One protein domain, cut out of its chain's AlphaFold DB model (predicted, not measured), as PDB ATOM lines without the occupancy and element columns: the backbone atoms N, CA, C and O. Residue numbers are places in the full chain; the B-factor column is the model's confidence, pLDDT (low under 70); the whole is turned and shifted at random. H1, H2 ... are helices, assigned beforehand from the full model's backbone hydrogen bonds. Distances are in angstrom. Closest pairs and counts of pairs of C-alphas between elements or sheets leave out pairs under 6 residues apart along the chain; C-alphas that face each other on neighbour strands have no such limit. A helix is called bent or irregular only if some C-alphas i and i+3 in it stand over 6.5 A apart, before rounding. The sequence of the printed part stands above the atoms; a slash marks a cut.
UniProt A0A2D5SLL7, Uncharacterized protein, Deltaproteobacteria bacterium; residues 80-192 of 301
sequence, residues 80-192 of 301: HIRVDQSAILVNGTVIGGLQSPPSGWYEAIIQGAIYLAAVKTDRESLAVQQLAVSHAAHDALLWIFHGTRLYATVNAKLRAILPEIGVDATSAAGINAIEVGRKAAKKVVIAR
ATOM      1  N   HIS A  80     116.773 180.859 219.627       39.97
ATOM      2  CA  HIS A  80     117.934 181.115 220.484       39.97
ATOM      3  C   HIS A  80     117.953 180.266 221.761       39.97
ATOM      4  O   HIS A  80     118.961 179.634 222.060       39.97
ATOM      5  N   ILE A  81     116.833 180.192 222.482       41.41
ATOM      6  CA  ILE A  81     116.796 179.547 223.803       41.41
ATOM      7  C   ILE A  81     116.911 178.024 223.662       41.41
ATOM      8  O   ILE A  81     117.636 177.383 224.419       41.41
ATOM      9  N   ARG A  82     116.253 177.435 222.653       38.66
ATOM     10  CA  ARG A  82     116.340 175.989 222.395       38.66
ATOM     11  C   ARG A  82     117.745 175.573 221.942       38.66
ATOM     12  O   ARG A  82     118.251 174.551 222.397       38.66
ATOM     13  N   VAL A  83     118.372 176.378 221.079       43.16
ATOM     14  CA  VAL A  83     119.748 176.147 220.615       43.16
ATOM     15  C   VAL A  83     120.732 176.207 221.779       43.16
ATOM     16  O   VAL A  83     121.616 175.361 221.830       43.16
ATOM     17  N   ASP A  84     120.570 177.120 222.742       46.50
ATOM     18  CA  ASP A  84     121.507 177.220 223.870       46.50
ATOM     19  C   ASP A  84     121.426 176.006 224.818       46.50
ATOM     20  O   ASP A  84     122.461 175.505 225.253       46.50
ATOM     21  N   GLN A  85     120.231 175.451 225.072       44.09
ATOM     22  CA  GLN A  85     120.086 174.252 225.921       44.09
ATOM     23  C   GLN A  85     120.719 173.004 225.284       44.09
ATOM     24  O   GLN A  85     121.485 172.298 225.941       44.09
ATOM     25  N   SER A  86     120.476 172.760 223.991       47.72
ATOM     26  CA  SER A  86     121.135 171.665 223.264       47.72
ATOM     27  C   SER A  86     122.634 171.930 223.063       47.72
ATOM     28  O   SER A  86     123.437 171.000 223.085       47.72
ATOM     29  N   ALA A  87     123.057 173.193 222.944       48.34
ATOM     30  CA  ALA A  87     124.470 173.554 222.849       48.34
ATOM     31  C   ALA A  87     125.246 173.299 224.150       48.34
ATOM     32  O   ALA A  87     126.442 173.034 224.076       48.34
ATOM     33  N   ILE A  88     124.613 173.328 225.331       49.66
ATOM     34  CA  ILE A  88     125.262 172.912 226.590       49.66
ATOM     35  C   ILE A  88     125.611 171.425 226.547       49.66
ATOM     36  O   ILE A  88     126.705 171.052 226.962       49.66
ATOM     37  N   LEU A  89     124.719 170.589 226.013       48.50
ATOM     38  CA  LEU A  89     124.979 169.159 225.851       48.50
ATOM     39  C   LEU A  89     126.092 168.926 224.837       48.50
ATOM     40  O   LEU A  89     127.050 168.217 225.128       48.50
ATOM     41  N   VAL A  90     126.046 169.599 223.690       49.16
ATOM     42  CA  VAL A  90     127.085 169.462 222.661       49.16
ATOM     43  C   VAL A  90     128.435 170.018 223.138       49.16
ATOM     44  O   VAL A  90     129.457 169.379 222.955       49.16
ATOM     45  N   ASN A  91     128.488 171.164 223.817       47.09
ATOM     46  CA  ASN A  91     129.759 171.766 224.240       47.09
ATOM     47  C   ASN A  91     130.315 171.144 225.537       47.09
ATOM     48  O   ASN A  91     131.525 171.018 225.707       47.09
ATOM     49  N   GLY A  92     129.437 170.712 226.448       43.69
ATOM     50  CA  GLY A  92     129.805 169.960 227.650       43.69
ATOM     51  C   GLY A  92     130.295 168.545 227.329       43.69
ATOM     52  O   GLY A  92     131.194 168.048 228.004       43.69
ATOM     53  N   THR A  93     129.780 167.931 226.258       47.31
ATOM     54  CA  THR A  93     130.294 166.656 225.727       47.31
ATOM     55  C   THR A  93     131.599 166.824 224.951       47.31
ATOM     56  O   THR A  93     132.374 165.881 224.890       47.31
ATOM     57  N   VAL A  94     131.924 168.001 224.413       42.19
ATOM     58  CA  VAL A  94     133.171 168.206 223.648       42.19
ATOM     59  C   VAL A  94     134.437 168.135 224.517       42.19
ATOM     60  O   VAL A  94     135.491 167.759 224.011       42.19
ATOM     61  N   ILE A  95     134.358 168.421 225.824       38.84
ATOM     62  CA  ILE A  95     135.540 168.406 226.715       38.84
ATOM     63  C   ILE A  95     135.809 167.016 227.342       38.84
ATOM     64  O   ILE A  95     136.868 166.808 227.929       38.84
ATOM     65  N   GLY A  96     134.924 166.025 227.166       46.06
ATOM     66  CA  GLY A  96     135.145 164.676 227.723       46.06
ATOM     67  C   GLY A  96     134.395 163.509 227.079       46.06
ATOM     68  O   GLY A  96     134.650 162.377 227.460       46.06
ATOM     69  N   GLY A  97     133.514 163.769 226.112       51.50
ATOM     70  CA  GLY A  97     132.714 162.788 225.378       51.50
ATOM     71  C   GLY A  97     131.711 162.043 226.235       51.50
ATOM     72  O   GLY A  97     132.087 161.284 227.117       51.50
ATOM     73  N   LEU A  98     130.419 162.174 225.938       55.03
ATOM     74  CA  LEU A  98     129.492 161.130 226.370       55.03
ATOM     75  C   LEU A  98     129.557 160.026 225.325       55.03
ATOM     76  O   LEU A  98     129.303 160.270 224.144       55.03
ATOM     77  N   GLN A  99     129.943 158.833 225.765       62.41
ATOM     78  CA  GLN A  99     129.904 157.648 224.923       62.41
ATOM     79  C   GLN A  99     128.459 157.425 224.450       62.41
ATOM     80  O   GLN A  99     127.495 157.746 225.155       62.41
ATOM     81  N   SER A 100     128.302 156.914 223.233       62.59
ATOM     82  CA  SER A 100     127.045 156.283 222.827       62.59
ATOM     83  C   SER A 100     126.947 154.946 223.564       62.59
ATOM     84  O   SER A 100     127.981 154.283 223.662       62.59
ATOM     85  N   PRO A 101     125.782 154.516 224.090       68.19
ATOM     86  CA  PRO A 101     124.452 155.154 224.123       68.19
ATOM     87  C   PRO A 101     124.134 156.263 225.158       68.19
ATOM     88  O   PRO A 101     123.131 156.953 224.941       68.19
ATOM     89  N   PRO A 102     124.874 156.469 226.275       75.25
ATOM     90  CA  PRO A 102     124.518 157.459 227.297       75.25
ATOM     91  C   PRO A 102     124.178 158.858 226.768       75.25
ATOM     92  O   PRO A 102     123.243 159.481 227.265       75.25
ATOM     93  N   SER A 103     124.858 159.338 225.723       72.06
ATOM     94  CA  SER A 103     124.563 160.631 225.084       72.06
ATOM     95  C   SER A 103     123.085 160.811 224.692       72.06
ATOM     96  O   SER A 103     122.495 161.849 224.999       72.06
ATOM     97  N   GLY A 104     122.455 159.795 224.091       77.31
ATOM     98  CA  GLY A 104     121.030 159.821 223.741       77.31
ATOM     99  C   GLY A 104     120.106 159.663 224.952       77.31
ATOM    100  O   GLY A 104     119.024 160.252 224.998       77.31
ATOM    101  N   TRP A 105     120.546 158.911 225.965       84.44
ATOM    102  CA  TRP A 105     119.808 158.725 227.215       84.44
ATOM    103  C   TRP A 105     119.666 160.042 227.992       84.44
ATOM    104  O   TRP A 105     118.559 160.396 228.398       84.44
ATOM    105  N   TYR A 106     120.752 160.810 228.136       81.44
ATOM    106  CA  TYR A 106     120.743 162.099 228.837       81.44
ATOM    107  C   TYR A 106     119.809 163.113 228.169       81.44
ATOM    108  O   TYR A 106     118.999 163.753 228.846       81.44
ATOM    109  N   GLU A 107     119.874 163.226 226.838       78.81
ATOM    110  CA  GLU A 107     119.007 164.119 226.063       78.81
ATOM    111  C   GLU A 107     117.526 163.774 226.275       78.81
ATOM    112  O   GLU A 107     116.712 164.660 226.538       78.81
ATOM    113  N   ALA A 108     117.167 162.485 226.245       84.75
ATOM    114  CA  ALA A 108     115.785 162.049 226.434       84.75
ATOM    115  C   ALA A 108     115.209 162.464 227.802       84.75
ATOM    116  O   ALA A 108     114.036 162.831 227.901       84.75
ATOM    117  N   ILE A 109     116.026 162.457 228.860       86.75
ATOM    118  CA  ILE A 109     115.626 162.899 230.207       86.75
ATOM    119  C   ILE A 109     115.360 164.399 230.238       86.75
ATOM    120  O   ILE A 109     114.331 164.837 230.759       86.75
ATOM    121  N   ILE A 110     116.267 165.185 229.663       83.94
ATOM    122  CA  ILE A 110     116.163 166.645 229.636       83.94
ATOM    123  C   ILE A 110     114.938 167.060 228.820       83.94
ATOM    124  O   ILE A 110     114.107 167.832 229.304       83.94
ATOM    125  N   GLN A 111     114.762 166.484 227.629       86.12
ATOM    126  CA  GLN A 111     113.597 166.749 226.785       86.12
ATOM    127  C   GLN A 111     112.298 166.272 227.435       86.12
ATOM    128  O   GLN A 111     111.284 166.964 227.361       86.12
ATOM    129  N   GLY A 112     112.317 165.143 228.148       88.50
ATOM    130  CA  GLY A 112     111.175 164.684 228.936       88.50
ATOM    131  C   GLY A 112     110.767 165.684 230.023       88.50
ATOM    132  O   GLY A 112     109.574 165.931 230.219       88.50
ATOM    133  N   ALA A 113     111.737 166.291 230.714       91.38
ATOM    134  CA  ALA A 113     111.488 167.305 231.738       91.38
ATOM    135  C   ALA A 113     110.920 168.598 231.134       91.38
ATOM    136  O   ALA A 113     109.921 169.121 231.635       91.38
ATOM    137  N   ILE A 114     111.513 169.070 230.032       90.06
ATOM    138  CA  ILE A 114     111.039 170.224 229.254       90.06
ATOM    139  C   ILE A 114     109.599 169.999 228.791       90.06
ATOM    140  O   ILE A 114     108.731 170.833 229.045       90.06
ATOM    141  N   TYR A 115     109.325 168.852 228.168       91.19
ATOM    142  CA  TYR A 115     107.997 168.500 227.674       91.19
ATOM    143  C   TYR A 115     106.961 168.491 228.802       91.19
ATOM    144  O   TYR A 115     105.894 169.092 228.685       91.19
ATOM    145  N   LEU A 116     107.286 167.862 229.934       92.25
ATOM    146  CA  LEU A 116     106.384 167.809 231.079       92.25
ATOM    147  C   LEU A 116     106.099 169.203 231.667       92.25
ATOM    148  O   LEU A 116     104.969 169.458 232.089       92.25
ATOM    149  N   ALA A 117     107.093 170.093 231.712       92.31
ATOM    150  CA  ALA A 117     106.907 171.470 232.163       92.31
ATOM    151  C   ALA A 117     106.021 172.271 231.197       92.31
ATOM    152  O   ALA A 117     105.101 172.955 231.650       92.31
ATOM    153  N   ALA A 118     106.237 172.120 229.887       90.38
ATOM    154  CA  ALA A 118     105.427 172.759 228.853       90.38
ATOM    155  C   ALA A 118     103.955 172.331 228.956       90.38
ATOM    156  O   ALA A 118     103.075 173.174 229.081       90.38
ATOM    157  N   VAL A 119     103.678 171.024 229.042       93.19
ATOM    158  CA  VAL A 119     102.304 170.506 229.189       93.19
ATOM    159  C   VAL A 119     101.625 171.022 230.461       93.19
ATOM    160  O   VAL A 119     100.424 171.265 230.470       93.19
ATOM    161  N   LYS A 120     102.371 171.202 231.555       93.62
ATOM    162  CA  LYS A 120     101.824 171.713 232.825       93.62
ATOM    163  C   LYS A 120     101.557 173.218 232.830       93.62
ATOM    164  O   LYS A 120     100.909 173.690 233.760       93.62
ATOM    165  N   THR A 121     102.079 173.949 231.853       92.06
ATOM    166  CA  THR A 121     101.933 175.405 231.725       92.06
ATOM    167  C   THR A 121     101.259 175.797 230.412       92.06
ATOM    168  O   THR A 121     101.256 176.969 230.068       92.06
ATOM    169  N   ASP A 122     100.630 174.852 229.709       91.88
ATOM    170  CA  ASP A 122     100.045 175.019 228.371       91.88
ATOM    171  C   ASP A 122      99.060 176.197 228.249       91.88
ATOM    172  O   ASP A 122      98.949 176.818 227.192       91.88
ATOM    173  N   ARG A 123      98.367 176.527 229.343       93.50
ATOM    174  CA  ARG A 123      97.394 177.627 229.444       93.50
ATOM    175  C   ARG A 123      97.981 178.965 229.894       93.50
ATOM    176  O   ARG A 123      97.248 179.949 229.954       93.50
ATOM    177  N   GLU A 124      99.261 179.007 230.242       92.44
ATOM    178  CA  GLU A 124      99.943 180.217 230.700       92.44
ATOM    179  C   GLU A 124     100.493 181.040 229.526       92.44
ATOM    180  O   GLU A 124     100.609 180.561 228.395       92.44
ATOM    181  N   SER A 125     100.885 182.289 229.792       90.31
ATOM    182  CA  SER A 125     101.543 183.136 228.784       90.31
ATOM    183  C   SER A 125     102.863 182.536 228.281       90.31
ATOM    184  O   SER A 125     103.534 181.800 229.010       90.31
ATOM    185  N   LEU A 126     103.287 182.917 227.065       86.00
ATOM    186  CA  LEU A 126     104.496 182.355 226.451       86.00
ATOM    187  C   LEU A 126     105.747 182.502 227.341       86.00
ATOM    188  O   LEU A 126     106.559 181.591 227.493       86.00
ATOM    189  N   ALA A 127     105.877 183.656 227.981       86.44
ATOM    190  CA  ALA A 127     107.001 183.966 228.849       86.44
ATOM    191  C   ALA A 127     107.023 183.067 230.108       86.44
ATOM    192  O   ALA A 127     108.075 182.600 230.545       86.44
ATOM    193  N   VAL A 128     105.849 182.749 230.663       90.50
ATOM    194  CA  VAL A 128     105.705 181.893 231.853       90.50
ATOM    195  C   VAL A 128     106.063 180.440 231.537       90.50
ATOM    196  O   VAL A 128     106.805 179.823 232.304       90.50
ATOM    197  N   GLN A 129     105.623 179.891 230.397       90.88
ATOM    198  CA  GLN A 129     106.036 178.528 230.035       90.88
ATOM    199  C   GLN A 129     107.534 178.474 229.700       90.88
ATOM    200  O   GLN A 129     108.202 177.523 230.098       90.88
ATOM    201  N   GLN A 130     108.096 179.507 229.049       87.06
ATOM    202  CA  GLN A 130     109.543 179.615 228.798       87.06
ATOM    203  C   GLN A 130     110.362 179.586 230.094       87.06
ATOM    204  O   GLN A 130     111.371 178.879 230.172       87.06
ATOM    205  N   LEU A 131     109.911 180.294 231.132       90.44
ATOM    206  CA  LEU A 131     110.535 180.240 232.452       90.44
ATOM    207  C   LEU A 131     110.465 178.822 233.047       90.44
ATOM    208  O   LEU A 131     111.475 178.305 233.526       90.44
ATOM    209  N   ALA A 132     109.304 178.167 232.965       93.56
ATOM    210  CA  ALA A 132     109.113 176.814 233.485       93.56
ATOM    211  C   ALA A 132     110.004 175.777 232.781       93.56
ATOM    212  O   ALA A 132     110.689 175.000 233.450       93.56
ATOM    213  N   VAL A 133     110.048 175.771 231.444       93.00
ATOM    214  CA  VAL A 133     110.883 174.819 230.689       93.00
ATOM    215  C   VAL A 133     112.376 175.073 230.887       93.00
ATOM    216  O   VAL A 133     113.143 174.116 230.953       93.00
ATOM    217  N   SER A 134     112.791 176.333 231.053       88.38
ATOM    218  CA  SER A 134     114.191 176.691 231.323       88.38
ATOM    219  C   SER A 134     114.658 176.146 232.672       88.38
ATOM    220  O   SER A 134     115.740 175.571 232.771       88.38
ATOM    221  N   HIS A 135     113.817 176.254 233.706       94.06
ATOM    222  CA  HIS A 135     114.097 175.653 235.009       94.06
ATOM    223  C   HIS A 135     114.033 174.120 234.987       94.06
ATOM    224  O   HIS A 135     114.819 173.476 235.678       94.06
ATOM    225  N   ALA A 136     113.153 173.522 234.178       92.25
ATOM    226  CA  ALA A 136     113.117 172.071 234.004       92.25
ATOM    227  C   ALA A 136     114.399 171.533 233.345       92.25
ATOM    228  O   ALA A 136     114.971 170.554 233.823       92.25
ATOM    229  N   ALA A 137     114.867 172.190 232.279       87.19
ATOM    230  CA  ALA A 137     116.107 171.837 231.594       87.19
ATOM    231  C   ALA A 137     117.315 171.972 232.527       87.19
ATOM    232  O   ALA A 137     118.096 171.035 232.668       87.19
ATOM    233  N   HIS A 138     117.421 173.112 233.213       90.25
ATOM    234  CA  HIS A 138     118.484 173.394 234.170       90.25
ATOM    235  C   HIS A 138     118.587 172.329 235.269       90.25
ATOM    236  O   HIS A 138     119.657 171.764 235.481       90.25
ATOM    237  N   ASP A 139     117.484 172.021 235.952       93.00
ATOM    238  CA  ASP A 139     117.508 171.078 237.074       93.00
ATOM    239  C   ASP A 139     117.774 169.634 236.604       93.00
ATOM    240  O   ASP A 139     118.470 168.884 237.291       93.00
ATOM    241  N   ALA A 140     117.286 169.249 235.417       87.88
ATOM    242  CA  ALA A 140     117.604 167.954 234.810       87.88
ATOM    243  C   ALA A 140     119.087 167.857 234.408       87.88
ATOM    244  O   ALA A 140     119.734 166.848 234.690       87.88
ATOM    245  N   LEU A 141     119.647 168.917 233.813       86.06
ATOM    246  CA  LEU A 141     121.069 169.019 233.474       86.06
ATOM    247  C   LEU A 141     121.951 168.914 234.719       86.06
ATOM    248  O   LEU A 141     122.920 168.160 234.714       86.06
ATOM    249  N   LEU A 142     121.612 169.629 235.796       88.50
ATOM    250  CA  LEU A 142     122.360 169.538 237.046       88.50
ATOM    251  C   LEU A 142     122.312 168.133 237.637       88.50
ATOM    252  O   LEU A 142     123.335 167.672 238.125       88.50
ATOM    253  N   TRP A 143     121.172 167.437 237.566       88.94
ATOM    254  CA  TRP A 143     121.102 166.045 238.009       88.94
ATOM    255  C   TRP A 143     121.967 165.121 237.152       88.94
ATOM    256  O   TRP A 143     122.662 164.278 237.698       88.94
ATOM    257  N   ILE A 144     121.983 165.277 235.833       81.56
ATOM    258  CA  ILE A 144     122.813 164.439 234.956       81.56
ATOM    259  C   ILE A 144     124.301 164.671 235.226       81.56
ATOM    260  O   ILE A 144     125.087 163.736 235.357       81.56
ATOM    261  N   PHE A 145     124.683 165.938 235.342       78.44
ATOM    262  CA  PHE A 145     126.070 166.369 235.387       78.44
ATOM    263  C   PHE A 145     126.567 166.645 236.808       78.44
ATOM    264  O   PHE A 145     127.617 167.267 236.968       78.44
ATOM    265  N   HIS A 146     125.869 166.157 237.839       79.56
ATOM    266  CA  HIS A 146     126.177 166.450 239.241       79.56
ATOM    267  C   HIS A 146     127.570 165.958 239.681       79.56
ATOM    268  O   HIS A 146     128.174 166.529 240.590       79.56
ATOM    269  N   GLY A 147     128.092 164.909 239.035       74.69
ATOM    270  CA  GLY A 147     129.455 164.400 239.236       74.69
ATOM    271  C   GLY A 147     130.522 165.124 238.407       74.69
ATOM    272  O   GLY A 147     131.712 164.854 238.544       74.69
ATOM    273  N   THR A 148     130.114 166.056 237.547       68.06
ATOM    274  CA  THR A 148     131.006 166.821 236.674       68.06
ATOM    275  C   THR A 148     131.120 168.260 237.181       68.06
ATOM    276  O   THR A 148     130.215 168.798 237.820       68.06
ATOM    277  N   ARG A 149     132.225 168.949 236.887       75.69
ATOM    278  CA  ARG A 149     132.436 170.351 237.306       75.69
ATOM    279  C   ARG A 149     131.597 171.363 236.498       75.69
ATOM    280  O   ARG A 149     132.004 172.512 236.349       75.69
ATOM    281  N   LEU A 150     130.437 170.961 235.969       74.38
ATOM    282  CA  LEU A 150     129.616 171.755 235.045       74.38
ATOM    283  C   LEU A 150     128.557 172.640 235.717       74.38
ATOM    284  O   LEU A 150     127.949 173.457 235.029       74.38
ATOM    285  N   TYR A 151     128.367 172.559 237.039       80.06
ATOM    286  CA  TYR A 151     127.381 173.377 237.767       80.06
ATOM    287  C   TYR A 151     127.460 174.871 237.440       80.06
ATOM    288  O   TYR A 151     126.446 175.496 237.141       80.06
ATOM    289  N   ALA A 152     128.664 175.452 237.470       79.75
ATOM    290  CA  ALA A 152     128.854 176.877 237.203       79.75
ATOM    291  C   ALA A 152     128.437 177.250 235.773       79.75
ATOM    292  O   ALA A 152     127.777 178.267 235.572       79.75
ATOM    293  N   THR A 153     128.767 176.400 234.798       78.38
ATOM    294  CA  THR A 153     128.398 176.593 233.393       78.38
ATOM    295  C   THR A 153     126.886 176.520 233.203       78.38
ATOM    296  O   THR A 153     126.309 177.418 232.593       78.38
ATOM    297  N   VAL A 154     126.228 175.498 233.758       78.00
ATOM    298  CA  VAL A 154     124.768 175.324 233.653       78.00
ATOM    299  C   VAL A 154     124.028 176.485 234.333       78.00
ATOM    300  O   VAL A 154     123.135 177.086 233.731       78.00
ATOM    301  N   ASN A 155     124.457 176.885 235.534       83.81
ATOM    302  CA  ASN A 155     123.881 178.022 236.258       83.81
ATOM    303  C   ASN A 155     124.048 179.340 235.484       83.81
ATOM    304  O   ASN A 155     123.108 180.131 235.391       83.81
ATOM    305  N   ALA A 156     125.238 179.588 234.924       79.38
ATOM    306  CA  ALA A 156     125.522 180.796 234.150       79.38
ATOM    307  C   ALA A 156     124.647 180.888 232.893       79.38
ATOM    308  O   ALA A 156     124.183 181.971 232.543       79.38
ATOM    309  N   LYS A 157     124.377 179.751 232.247       79.62
ATOM    310  CA  LYS A 157     123.521 179.676 231.062       79.62
ATOM    311  C   LYS A 157     122.061 179.966 231.369       79.62
ATOM    312  O   LYS A 157     121.469 180.813 230.707       79.62
ATOM    313  N   LEU A 158     121.505 179.369 232.427       82.88
ATOM    314  CA  LEU A 158     120.166 179.748 232.884       82.88
ATOM    315  C   LEU A 158     120.122 181.243 233.236       82.88
ATOM    316  O   LEU A 158     119.223 181.957 232.803       82.88
ATOM    317  N   ARG A 159     121.120 181.753 233.967       87.19
ATOM    318  CA  ARG A 159     121.185 183.173 234.337       87.19
ATOM    319  C   ARG A 159     121.195 184.105 233.122       87.19
ATOM    320  O   ARG A 159     120.595 185.172 233.214       87.19
ATOM    321  N   ALA A 160     121.856 183.720 232.033       82.25
ATOM    322  CA  ALA A 160     121.946 184.518 230.812       82.25
ATOM    323  C   ALA A 160     120.595 184.666 230.093       82.25
ATOM    324  O   ALA A 160     120.313 185.743 229.582       82.25
ATOM    325  N   ILE A 161     119.745 183.632 230.107       80.75
ATOM    326  CA  ILE A 161     118.451 183.656 229.401       80.75
ATOM    327  C   ILE A 161     117.310 184.274 230.221       80.75
ATOM    328  O   ILE A 161     116.347 184.776 229.648       80.75
ATOM    329  N   LEU A 162     117.394 184.269 231.559       82.75
ATOM    330  CA  LEU A 162     116.312 184.767 232.426       82.75
ATOM    331  C   LEU A 162     115.864 186.213 232.113       82.75
ATOM    332  O   LEU A 162     114.653 186.442 232.092       82.75
ATOM    333  N   PRO A 163     116.762 187.187 231.849       87.12
ATOM    334  CA  PRO A 163     116.352 188.546 231.489       87.12
ATOM    335  C   PRO A 163     115.569 188.620 230.173       87.12
ATOM    336  O   PRO A 163     114.665 189.442 230.056       87.12
ATOM    337  N   GLU A 164     115.885 187.759 229.202       84.25
ATOM    338  CA  GLU A 164     115.232 187.740 227.885       84.25
ATOM    339  C   GLU A 164     113.805 187.186 227.948       84.25
ATOM    340  O   GLU A 164     112.955 187.569 227.149       84.25
ATOM    341  N   ILE A 165     113.528 186.308 228.918       85.56
ATOM    342  CA  ILE A 165     112.191 185.743 229.140       85.56
ATOM    343  C   ILE A 165     111.217 186.822 229.641       85.56
ATOM    344  O   ILE A 165     110.028 186.767 229.340       85.56
ATOM    345  N   GLY A 166     111.698 187.815 230.397       86.94
ATOM    346  CA  GLY A 166     110.890 188.971 230.803       86.94
ATOM    347  C   GLY A 166     109.796 188.680 231.839       86.94
ATOM    348  O   GLY A 166     108.902 189.505 232.027       86.94
ATOM    349  N   VAL A 167     109.847 187.534 232.527       90.50
ATOM    350  CA  VAL A 167     108.971 187.235 233.673       90.50
ATOM    351  C   VAL A 167     109.679 187.607 234.967       90.50
ATOM    352  O   VAL A 167     110.775 187.122 235.247       90.50
ATOM    353  N   ASP A 168     109.027 188.419 235.798       93.38
ATOM    354  CA  ASP A 168     109.486 188.661 237.163       93.38
ATOM    355  C   ASP A 168     109.415 187.360 237.978       93.38
ATOM    356  O   ASP A 168     108.332 186.847 238.274       93.38
ATOM    357  N   ALA A 169     110.581 186.840 238.365       90.50
ATOM    358  CA  ALA A 169     110.723 185.619 239.151       90.50
ATOM    359  C   ALA A 169     110.089 185.707 240.552       90.50
ATOM    360  O   ALA A 169     109.834 184.671 241.162       90.50
ATOM    361  N   THR A 170     109.840 186.917 241.065       94.62
ATOM    362  CA  THR A 170     109.192 187.146 242.366       94.62
ATOM    363  C   THR A 170     107.673 187.286 242.266       94.62
ATOM    364  O   THR A 170     106.975 187.192 243.277       94.62
ATOM    365  N   SER A 171     107.139 187.442 241.052       97.12
ATOM    366  CA  SER A 171     105.698 187.431 240.812       97.12
ATOM    367  C   SER A 171     105.097 186.049 241.091       97.12
ATOM    368  O   SER A 171     105.769 185.024 240.976       97.12
ATOM    369  N   ALA A 172     103.796 185.992 241.390       97.44
ATOM    370  CA  ALA A 172     103.099 184.720 241.608       97.44
ATOM    371  C   ALA A 172     103.215 183.769 240.398       97.44
ATOM    372  O   ALA A 172     103.441 182.571 240.573       97.44
ATOM    373  N   ALA A 173     103.123 184.308 239.176       96.06
ATOM    374  CA  ALA A 173     103.295 183.542 237.943       96.06
ATOM    375  C   ALA A 173     104.737 183.031 237.781       96.06
ATOM    376  O   ALA A 173     104.937 181.869 237.432       96.06
ATOM    377  N   GLY A 174     105.735 183.865 238.094       96.81
ATOM    378  CA  GLY A 174     107.147 183.488 238.062       96.81
ATOM    379  C   GLY A 174     107.486 182.384 239.062       96.81
ATOM    380  O   GLY A 174     108.038 181.354 238.678       96.81
ATOM    381  N   ILE A 175     107.080 182.545 240.326       98.38
ATOM    382  CA  ILE A 175     107.271 181.538 241.383       98.38
ATOM    383  C   ILE A 175     106.627 180.207 240.979       98.38
ATOM    384  O   ILE A 175     107.257 179.154 241.098       98.38
ATOM    385  N   ASN A 176     105.392 180.247 240.467       98.00
ATOM    386  CA  ASN A 176     104.690 179.048 240.022       98.00
ATOM    387  C   ASN A 176     105.397 178.373 238.833       98.00
ATOM    388  O   ASN A 176     105.587 177.160 238.856       98.00
ATOM    389  N   ALA A 177     105.841 179.134 237.830       95.88
ATOM    390  CA  ALA A 177     106.561 178.599 236.672       95.88
ATOM    391  C   ALA A 177     107.858 177.889 237.068       95.88
ATOM    392  O   ALA A 177     108.096 176.754 236.652       95.88
ATOM    393  N   ILE A 178     108.666 178.537 237.912       98.12
ATOM    394  CA  ILE A 178     109.904 177.964 238.446       98.12
ATOM    395  C   ILE A 178     109.586 176.639 239.138       98.12
ATOM    396  O   ILE A 178     110.184 175.612 238.823       98.12
ATOM    397  N   GLU A 179     108.603 176.637 240.037       98.56
ATOM    398  CA  GLU A 179     108.215 175.448 240.792       98.56
ATOM    399  C   GLU A 179     107.686 174.316 239.895       98.56
ATOM    400  O   GLU A 179     108.008 173.146 240.117       98.56
ATOM    401  N   VAL A 180     106.915 174.638 238.850       98.00
ATOM    402  CA  VAL A 180     106.472 173.659 237.848       98.00
ATOM    403  C   VAL A 180     107.666 173.047 237.119       98.00
ATOM    404  O   VAL A 180     107.720 171.820 236.990       98.00
ATOM    405  N   GLY A 181     108.633 173.866 236.698       96.44
ATOM    406  CA  GLY A 181     109.858 173.411 236.043       96.44
ATOM    407  C   GLY A 181     110.668 172.451 236.913       96.44
ATOM    408  O   GLY A 181     110.955 171.324 236.504       96.44
ATOM    409  N   ARG A 182     110.943 172.841 238.165       98.38
ATOM    410  CA  ARG A 182     111.665 172.001 239.138       98.38
ATOM    411  C   ARG A 182     110.949 170.679 239.407       98.38
ATOM    412  O   ARG A 182     111.563 169.610 239.414       98.38
ATOM    413  N   LYS A 183     109.626 170.723 239.596       98.56
ATOM    414  CA  LYS A 183     108.798 169.520 239.781       98.56
ATOM    415  C   LYS A 183     108.824 168.610 238.556       98.56
ATOM    416  O   LYS A 183     108.805 167.390 238.724       98.56
ATOM    417  N   ALA A 184     108.848 169.172 237.349       96.81
ATOM    418  CA  ALA A 184     108.937 168.401 236.116       96.81
ATOM    419  C   ALA A 184     110.284 167.674 236.010       96.81
ATOM    420  O   ALA A 184     110.289 166.454 235.847       96.81
ATOM    421  N   ALA A 185     111.398 168.386 236.219       94.94
ATOM    422  CA  ALA A 185     112.736 167.798 236.263       94.94
ATOM    423  C   ALA A 185     112.822 166.670 237.295       94.94
ATOM    424  O   ALA A 185     113.122 165.530 236.947       94.94
ATOM    425  N   LYS A 186     112.438 166.951 238.546       97.56
ATOM    426  CA  LYS A 186     112.427 165.960 239.627       97.56
ATOM    427  C   LYS A 186     111.594 164.727 239.275       97.56
ATOM    428  O   LYS A 186     112.021 163.609 239.545       97.56
ATOM    429  N   LYS A 187     110.412 164.907 238.678       96.88
ATOM    430  CA  LYS A 187     109.542 163.785 238.301       96.88
ATOM    431  C   LYS A 187     110.197 162.888 237.252       96.88
ATOM    432  O   LYS A 187     110.125 161.671 237.394       96.88
ATOM    433  N   VAL A 188     110.811 163.468 236.220       93.12
ATOM    434  CA  VAL A 188     111.471 162.684 235.167       93.12
ATOM    435  C   VAL A 188     112.722 161.998 235.709       93.12
ATOM    436  O   VAL A 188     112.877 160.803 235.504       93.12
ATOM    437  N   VAL A 189     113.540 162.704 236.488       91.44
ATOM    438  CA  VAL A 189     114.725 162.149 237.158       91.44
ATOM    439  C   VAL A 189     114.378 160.954 238.051       91.44
ATOM    440  O   VAL A 189     114.980 159.891 237.920       91.44
ATOM    441  N   ILE A 190     113.368 161.083 238.918       94.75
ATOM    442  CA  ILE A 190     112.909 159.969 239.765       94.75
ATOM    443  C   ILE A 190     112.438 158.803 238.896       94.75
ATOM    444  O   ILE A 190     112.761 157.651 239.166       94.75
ATOM    445  N   ALA A 191     111.719 159.092 237.810       92.00
ATOM    446  CA  ALA A 191     111.273 158.064 236.879       92.00
ATOM    447  C   ALA A 191     112.423 157.376 236.125       92.00
ATOM    448  O   ALA A 191     112.153 156.382 235.451       92.00
ATOM    449  N   ARG A 192     113.661 157.880 236.209       91.56
ATOM    450  CA  ARG A 192     114.886 157.320 235.614       91.56
ATOM    451  C   ARG A 192     115.931 156.886 236.640       91.56
ATOM    452  O   ARG A 192     117.029 156.506 236.264       91.56
TER     453      ARG A 192
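What this domain is: This is residues 80 to 192 of the 301 residues of an uncharacterized protein of Deltaproteobacteria bacterium (UniProt A0A2D5SLL7). Five helices stand side by side in an up-and-down bundle, each running against the one before it in the chain. H3 is in the core; H2 and H5 pack on it and on each other, H4 packs on another side of H3, and H1 lies at the margin, only just touching H4. The 113 printed residues hold five named helices, in the order H1, H2, H3, H4, H5, and no named strand: the class is all helix. The whole is compact, with a radius of gyration of the C-alphas of 13.5 A and spans of 41 by 28 by 21 A.

How they stand to each other: The helices are H1, residues 80 to 94; H2, residues 102 to 120; H3, residues 126 to 144; H4, residues 151 to 165; and H5, residues 172 to 190. H1 and H4 only just touch, with 3 pairs of C-alphas within 8 A, the closest being those of Ile 81 and Ile 161 at 7.1 A. H1 is close to but not clearly touching H2 and H3; its closest C-alphas to H3 are those of Gln 85 and Ala 137, 7.3 A apart. H2 and H3 form a helical hairpin at a shallow tilt of 32 degrees, opposite ways, with the C-alphas of Ile 114 and Val 133 closest at 4.8 A. H3 is the hub, touching H2, H4 and H5. H3 and H4 form the other helical hairpin, at a shallow tilt of 3 degrees; their closest C-alphas, those of Ala 127 and Ile 165, are 5.5 A apart. H3 and H5 run the same way at a shallow tilt of 34 degrees, only just short of steep, and the C-alphas of Ala 136 and Gly 181 are closest at 4.1 A. H2 and H5 touch, opposite ways, at a tilt of 38 degrees, only just steep; the closest C-alphas, those of Ala 113 and Ala 185, are 4.7 A apart. The helix packing is mostly aligned, with 4 of 5 touching pairs at a shallow tilt. H1 and H5, H2 and H4, and H4 and H5 are apart. Every O i to N i+4 pair is within hydrogen-bond range in H2, H3 and H5, against 10 of 11 in H1 and 9 of 11 in H4.

Where its parts are: H1 begins at C-alpha 80, (117.934, 181.115, 220.484), and measures 20.2 A from first to last C-alpha. H2 measures 27.4 A, H3 27.0 A, H4 21.4 A and H5 26.7 A. H4 is irregular, but only just: C-alphas 160 and 163 are 6.9 A apart. H5 ends at C-alpha 190, (112.909, 159.969, 239.765).

The domain as a whole: The two C-alphas farthest apart are those of Ser 100 and Ser 171, at 41.8 A. The printed part has no cut; the link from H2 to H3 is tight, and those from H1 to H2, H3 to H4 and H4 to H5 are short. The mean pLDDT of the printed part is 80.6, but residues 80 to 101 and residue 148 are under 70.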